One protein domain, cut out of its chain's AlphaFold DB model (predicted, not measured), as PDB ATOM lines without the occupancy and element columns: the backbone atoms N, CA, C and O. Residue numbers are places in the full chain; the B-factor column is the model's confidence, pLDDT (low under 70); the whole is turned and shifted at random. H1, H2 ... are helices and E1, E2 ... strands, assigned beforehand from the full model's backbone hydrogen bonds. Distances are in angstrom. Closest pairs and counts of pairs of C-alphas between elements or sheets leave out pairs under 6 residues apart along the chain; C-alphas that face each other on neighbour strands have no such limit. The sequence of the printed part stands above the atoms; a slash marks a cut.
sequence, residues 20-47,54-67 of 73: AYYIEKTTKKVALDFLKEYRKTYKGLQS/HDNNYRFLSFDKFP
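Overview. This is residues 20 to 47 and 54 to 67 of the 73 residues of an uncharacterized protein of Flavobacterium micromati (UniProt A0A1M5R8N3). What is the shape? Short helix H1 folds back on residues 28 to 31 of long helix H2, and after a cut comes strand E1, with residues 54 to 60 sticking out free. What makes it up? The printed part has 42 residues with H1, H2 and E1 in that order, mostly helix. How compact is it? It is loose and elongated, radius of gyration of the C-alphas 12.9 A, spanning 38 by 22 by 15 A.

Along the chain. Where are the helices? H1, residues 20 to 25, begins at C-alpha 20 (-30.566, 11.486, 23.666). H2, residues 28 to 47, is 28.9 A long. And the strand? E1, residues 58 to 62, 13.4 A, ends at C-alpha 62 (-41.229, -2.600, 14.099).

Arrangement. How do the helices meet? H1 and H2, a helical hairpin, touch, the closest C-alphas being those of Tyr 22 and Ala 31, 5.0 A. They run opposite ways at 37 degrees, only just a steep tilt. In both, every O i to N i+4 pair is within hydrogen-bond range. Where is E1? It is apart from H1, only just apart from H2 at 8.3 A, and pairs with no named strand.

Size, cuts and confidence. Where is the cut? Residues 48 to 53 are not printed; C-alphas 47 and 54 are 20.2 A apart. Where is confidence low? Residues 54 to 56 are under 70.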
ATOM      1  N   ALA A  20     -30.983  10.091  23.586       97.69
ATOM      2  CA  ALA A  20     -30.566  11.486  23.666       97.69
ATOM      3  C   ALA A  20     -31.611  12.416  23.032       97.69
ATOM      4  O   ALA A  20     -32.062  13.363  23.679       97.69
ATOM      5  N   TYR A  21     -32.095  12.079  21.833       97.56
ATOM      6  CA  TYR A  21     -33.150  12.822  21.148       97.56
ATOM      7  C   TYR A  21     -34.403  12.983  22.017       97.56
ATOM      8  O   TYR A  21     -34.898  14.098  22.191       97.56
ATOM      9  N   TYR A  22     -34.916  11.899  22.607       96.75
ATOM     10  CA  TYR A  22     -36.119  11.988  23.435       96.75
ATOM     11  C   TYR A  22     -35.885  12.753  24.744       96.75
ATOM     12  O   TYR A  22     -36.791  13.462  25.187       96.75
ATOM     13  N   ILE A  23     -34.691  12.672  25.342       96.81
ATOM     14  CA  ILE A  23     -34.330  13.483  26.515       96.81
ATOM     15  C   ILE A  23     -34.335  14.976  26.167       96.81
ATOM     16  O   ILE A  23     -34.878  15.765  26.936       96.81
ATOM     17  N   GLU A  24     -33.754  15.352  25.027       97.50
ATOM     18  CA  GLU A  24     -33.588  16.751  24.617       97.50
ATOM     19  C   GLU A  24     -34.862  17.385  24.056       97.50
ATOM     20  O   GLU A  24     -35.148  18.551  24.321       97.50
ATOM     21  N   LYS A  25     -35.608  16.644  23.231       96.56
ATOM     22  CA  LYS A  25     -36.724  17.186  22.440       96.56
ATOM     23  C   LYS A  25     -38.091  16.939  23.057       96.56
ATOM     24  O   LYS A  25     -39.065  17.538  22.612       96.56
ATOM     25  N   THR A  26     -38.185  16.053  24.047       93.75
ATOM     26  CA  THR A  26     -39.465  15.691  24.665       93.75
ATOM     27  C   THR A  26     -39.373  15.736  26.193       93.75
ATOM     28  O   THR A  26     -39.250  16.808  26.776       93.75
ATOM     29  N   THR A  27     -39.452  14.590  26.871       93.50
ATOM     30  CA  THR A  27     -39.288  14.467  28.318       93.50
ATOM     31  C   THR A  27     -38.488  13.214  28.650       93.50
ATOM     32  O   THR A  27     -38.528  12.214  27.929       93.50
ATOM     33  N   LYS A  28     -37.849  13.207  29.826       95.31
ATOM     34  CA  LYS A  28     -37.179  12.009  30.362       95.31
ATOM     35  C   LYS A  28     -38.106  10.788  30.422       95.31
ATOM     36  O   LYS A  28     -37.644   9.666  30.259       95.31
ATOM     37  N   LYS A  29     -39.415  10.997  30.622       96.75
ATOM     38  CA  LYS A  29     -40.412   9.921  30.633       96.75
ATOM     39  C   LYS A  29     -40.501   9.215  29.279       96.75
ATOM     40  O   LYS A  29     -40.464   7.992  29.245       96.75
ATOM     41  N   VAL A  30     -40.548   9.967  28.180       96.56
ATOM     42  CA  VAL A  30     -40.618   9.397  26.824       96.56
ATOM     43  C   VAL A  30     -39.342   8.617  26.493       96.56
ATOM     44  O   VAL A  30     -39.424   7.521  25.948       96.56
ATOM     45  N   ALA A  31     -38.170   9.115  26.903       97.00
ATOM     46  CA  ALA A  31     -36.910   8.383  26.749       97.00
ATOM     47  C   ALA A  31     -36.893   7.055  27.538       97.00
ATOM     48  O   ALA A  31     -36.419   6.031  27.042       97.00
ATOM     49  N   LEU A  32     -37.453   7.041  28.754       97.44
ATOM     50  CA  LEU A  32     -37.622   5.812  29.538       97.44
ATOM     51  C   LEU A  32     -38.624   4.845  28.891       97.44
ATOM     52  O   LEU A  32     -38.381   3.636  28.884       97.44
ATOM     53  N   ASP A  33     -39.719   5.357  28.330       97.31
ATOM     54  CA  ASP A  33     -40.700   4.551  27.600       97.31
ATOM     55  C   ASP A  33     -40.084   3.929  26.335       97.31
ATOM     56  O   ASP A  33     -40.325   2.752  26.058       97.31
ATOM     57  N   PHE A  34     -39.211   4.655  25.628       97.44
ATOM     58  CA  PHE A  34     -38.440   4.125  24.498       97.44
ATOM     59  C   PHE A  34     -37.530   2.970  24.927       97.44
ATOM     60  O   PHE A  34     -37.560   1.891  24.332       97.44
ATOM     61  N   LEU A  35     -36.771   3.142  26.014       97.06
ATOM     62  CA  LEU A  35     -35.922   2.075  26.555       97.06
ATOM     63  C   LEU A  35     -36.728   0.853  27.004       97.06
ATOM     64  O   LEU A  35     -36.253  -0.282  26.899       97.06
ATOM     65  N   LYS A  36     -37.942   1.063  27.517       97.19
ATOM     66  CA  LYS A  36     -38.852  -0.023  27.886       97.19
ATOM     67  C   LYS A  36     -39.309  -0.804  26.655       97.19
ATOM     68  O   LYS A  36     -39.305  -2.033  26.706       97.19
ATOM     69  N   GLU A  37     -39.647  -0.112  25.570       96.31
ATOM     70  CA  GLU A  37     -40.005  -0.731  24.293       96.31
ATOM     71  C   GLU A  37     -38.825  -1.520  23.710       96.31
ATOM     72  O   GLU A  37     -38.962  -2.709  23.428       96.31
ATOM     73  N   TYR A  38     -37.630  -0.924  23.664       95.88
ATOM     74  CA  TYR A  38     -36.408  -1.617  23.245       95.88
ATOM     75  C   TYR A  38     -36.163  -2.901  24.053       95.88
ATOM     76  O   TYR A  38     -35.925  -3.964  23.483       95.88
ATOM     77  N   ARG A  39     -36.276  -2.842  25.388       95.50
ATOM     78  CA  ARG A  39     -36.113  -4.021  26.259       95.50
ATOM     79  C   ARG A  39     -37.171  -5.091  25.998       95.50
ATOM     80  O   ARG A  39     -36.851  -6.276  26.067       95.50
ATOM     81  N   LYS A  40     -38.420  -4.695  25.732       95.25
ATOM     82  CA  LYS A  40     -39.503  -5.618  25.366       95.25
ATOM     83  C   LYS A  40     -39.156  -6.336  24.061       95.25
ATOM     84  O   LYS A  40     -39.173  -7.566  24.036       95.25
ATOM     85  N   THR A  41     -38.756  -5.587  23.038       93.69
ATOM     86  CA  THR A  41     -38.327  -6.121  21.742       93.69
ATOM     87  C   THR A  41     -37.129  -7.059  21.880       93.69
ATOM     88  O   THR A  41     -37.165  -8.179  21.377       93.69
ATOM     89  N   TYR A  42     -36.107  -6.668  22.648       93.75
ATOM     90  CA  TYR A  42     -34.937  -7.503  22.929       93.75
ATOM     91  C   TYR A  42     -35.334  -8.846  23.558       93.75
ATOM     92  O   TYR A  42     -34.927  -9.901  23.080       93.75
ATOM     93  N   LYS A  43     -36.194  -8.845  24.584       93.50
ATOM     94  CA  LYS A  43     -36.687 -10.087  25.208       93.50
ATOM     95  C   LYS A  43     -37.530 -10.942  24.255       93.50
ATOM     96  O   LYS A  43     -37.443 -12.171  24.300       93.50
ATOM     97  N   GLY A  44     -38.326 -10.304  23.398       92.25
ATOM     98  CA  GLY A  44     -39.071 -10.980  22.335       92.25
ATOM     99  C   GLY A  44     -38.132 -11.727  21.390       92.25
ATOM    100  O   GLY A  44     -38.314 -12.920  21.158       92.25
ATOM    101  N   LEU A  45     -37.063 -11.064  20.948       91.31
ATOM    102  CA  LEU A  45     -36.023 -11.646  20.099       91.31
ATOM    103  C   LEU A  45     -35.255 -12.784  20.786       91.31
ATOM    104  O   LEU A  45     -34.974 -13.798  20.153       91.31
ATOM    105  N   GLN A  46     -34.965 -12.661  22.088       92.69
ATOM    106  CA  GLN A  46     -34.318 -13.734  22.855       92.69
ATOM    107  C   GLN A  46     -35.198 -14.981  22.948       92.69
ATOM    108  O   GLN A  46     -34.681 -16.088  23.088       92.69
ATOM    109  N   SER A  47     -36.518 -14.802  22.889       92.12
ATOM    110  CA  SER A  47     -37.491 -15.890  22.967       92.12
ATOM    111  C   SER A  47     -37.741 -16.524  21.597       92.12
ATOM    112  O   SER A  47     -37.802 -17.750  21.500       92.12
ATOM    113  N   HIS A  54     -37.654 -10.419   4.812       68.94
ATOM    114  CA  HIS A  54     -37.975  -9.384   3.849       68.94
ATOM    115  C   HIS A  54     -36.767  -9.240   2.914       68.94
ATOM    116  O   HIS A  54     -35.632  -9.192   3.383       68.94
ATOM    117  N   ASP A  55     -37.010  -9.284   1.597       66.06
ATOM    118  CA  ASP A  55     -36.005  -9.271   0.519       66.06
ATOM    119  C   ASP A  55     -34.718 -10.062   0.814       66.06
ATOM    120  O   ASP A  55     -33.696  -9.473   1.140       66.06
ATOM    121  N   ASN A  56     -34.778 -11.396   0.680       68.38
ATOM    122  CA  ASN A  56     -33.704 -12.417   0.691       68.38
ATOM    123  C   ASN A  56     -32.563 -12.361   1.738       68.38
ATOM    124  O   ASN A  56     -31.856 -13.354   1.872       68.38
ATOM    125  N   ASN A  57     -32.381 -11.285   2.503       80.88
ATOM    126  CA  ASN A  57     -31.135 -10.989   3.211       80.88
ATOM    127  C   ASN A  57     -31.338 -10.445   4.629       80.88
ATOM    128  O   ASN A  57     -30.370 -10.386   5.382       80.88
ATOM    129  N   TYR A  58     -32.548 -10.029   5.010       83.06
ATOM    130  CA  TYR A  58     -32.791  -9.509   6.353       83.06
ATOM    131  C   TYR A  58     -34.194  -9.835   6.854       83.06
ATOM    132  O   TYR A  58     -35.106 -10.195   6.110       83.06
ATOM    133  N   ARG A  59     -34.369  -9.721   8.162       89.94
ATOM    134  CA  ARG A  59     -35.672  -9.716   8.825       89.94
ATOM    135  C   ARG A  59     -35.816  -8.370   9.510       89.94
ATOM    136  O   ARG A  59     -34.816  -7.726   9.838       89.94
ATOM    137  N   PHE A  60     -37.045  -7.944   9.756       89.50
ATOM    138  CA  PHE A  60     -37.261  -6.745  10.544       89.50
ATOM    139  C   PHE A  60     -38.400  -6.901  11.536       89.50
ATOM    140  O   PHE A  60     -39.278  -7.748  11.383       89.50
ATOM    141  N   LEU A  61     -38.366  -6.059  12.561       90.56
ATOM    142  CA  LEU A  61     -39.426  -5.929  13.543       90.56
ATOM    143  C   LEU A  61     -39.635  -4.452  13.869       90.56
ATOM    144  O   LEU A  61     -38.703  -3.771  14.294       90.56
ATOM    145  N   SER A  62     -40.850  -3.949  13.678       91.50
ATOM    146  CA  SER A  62     -41.229  -2.600  14.099       91.50
ATOM    147  C   SER A  62     -41.445  -2.538  15.611       91.50
ATOM    148  O   SER A  62     -41.936  -3.493  16.210       91.50
ATOM    149  N   PHE A  63     -41.118  -1.406  16.227       93.81
ATOM    150  CA  PHE A  63     -41.577  -1.100  17.584       93.81
ATOM    151  C   PHE A  63     -43.080  -0.792  17.572       93.81
ATOM    152  O   PHE A  63     -43.587  -0.231  16.604       93.81
ATOM    153  N   ASP A  64     -43.793  -1.113  18.655       89.06
ATOM    154  CA  ASP A  64     -45.250  -0.927  18.699       89.06
ATOM    155  C   ASP A  64     -45.620   0.555  18.858       89.06
ATOM    156  O   ASP A  64     -46.622   1.027  18.324       89.06
ATOM    157  N   LYS A  65     -44.831   1.294  19.649       91.12
ATOM    158  CA  LYS A  65     -45.153   2.672  20.079       91.12
ATOM    159  C   LYS A  65     -44.270   3.755  19.486       91.12
ATOM    160  O   LYS A  65     -44.613   4.932  19.570       91.12
ATOM    161  N   PHE A  66     -43.118   3.375  18.959       94.81
ATOM    162  CA  PHE A  66     -42.118   4.312  18.474       94.81
ATOM    163  C   PHE A  66     -41.838   4.034  16.998       94.81
ATOM    164  O   PHE A  66     -41.877   2.875  16.590       94.81
ATOM    165  N   PRO A  67     -41.524   5.062  16.195       94.44
ATOM    166  CA  PRO A  67     -41.318   4.926  14.756       94.44
ATOM    167  C   PRO A  67     -39.921   4.361  14.433       94.44
ATOM    168  O   PRO A  67     -39.155   4.964  13.688       94.44
TER     169      PRO A  67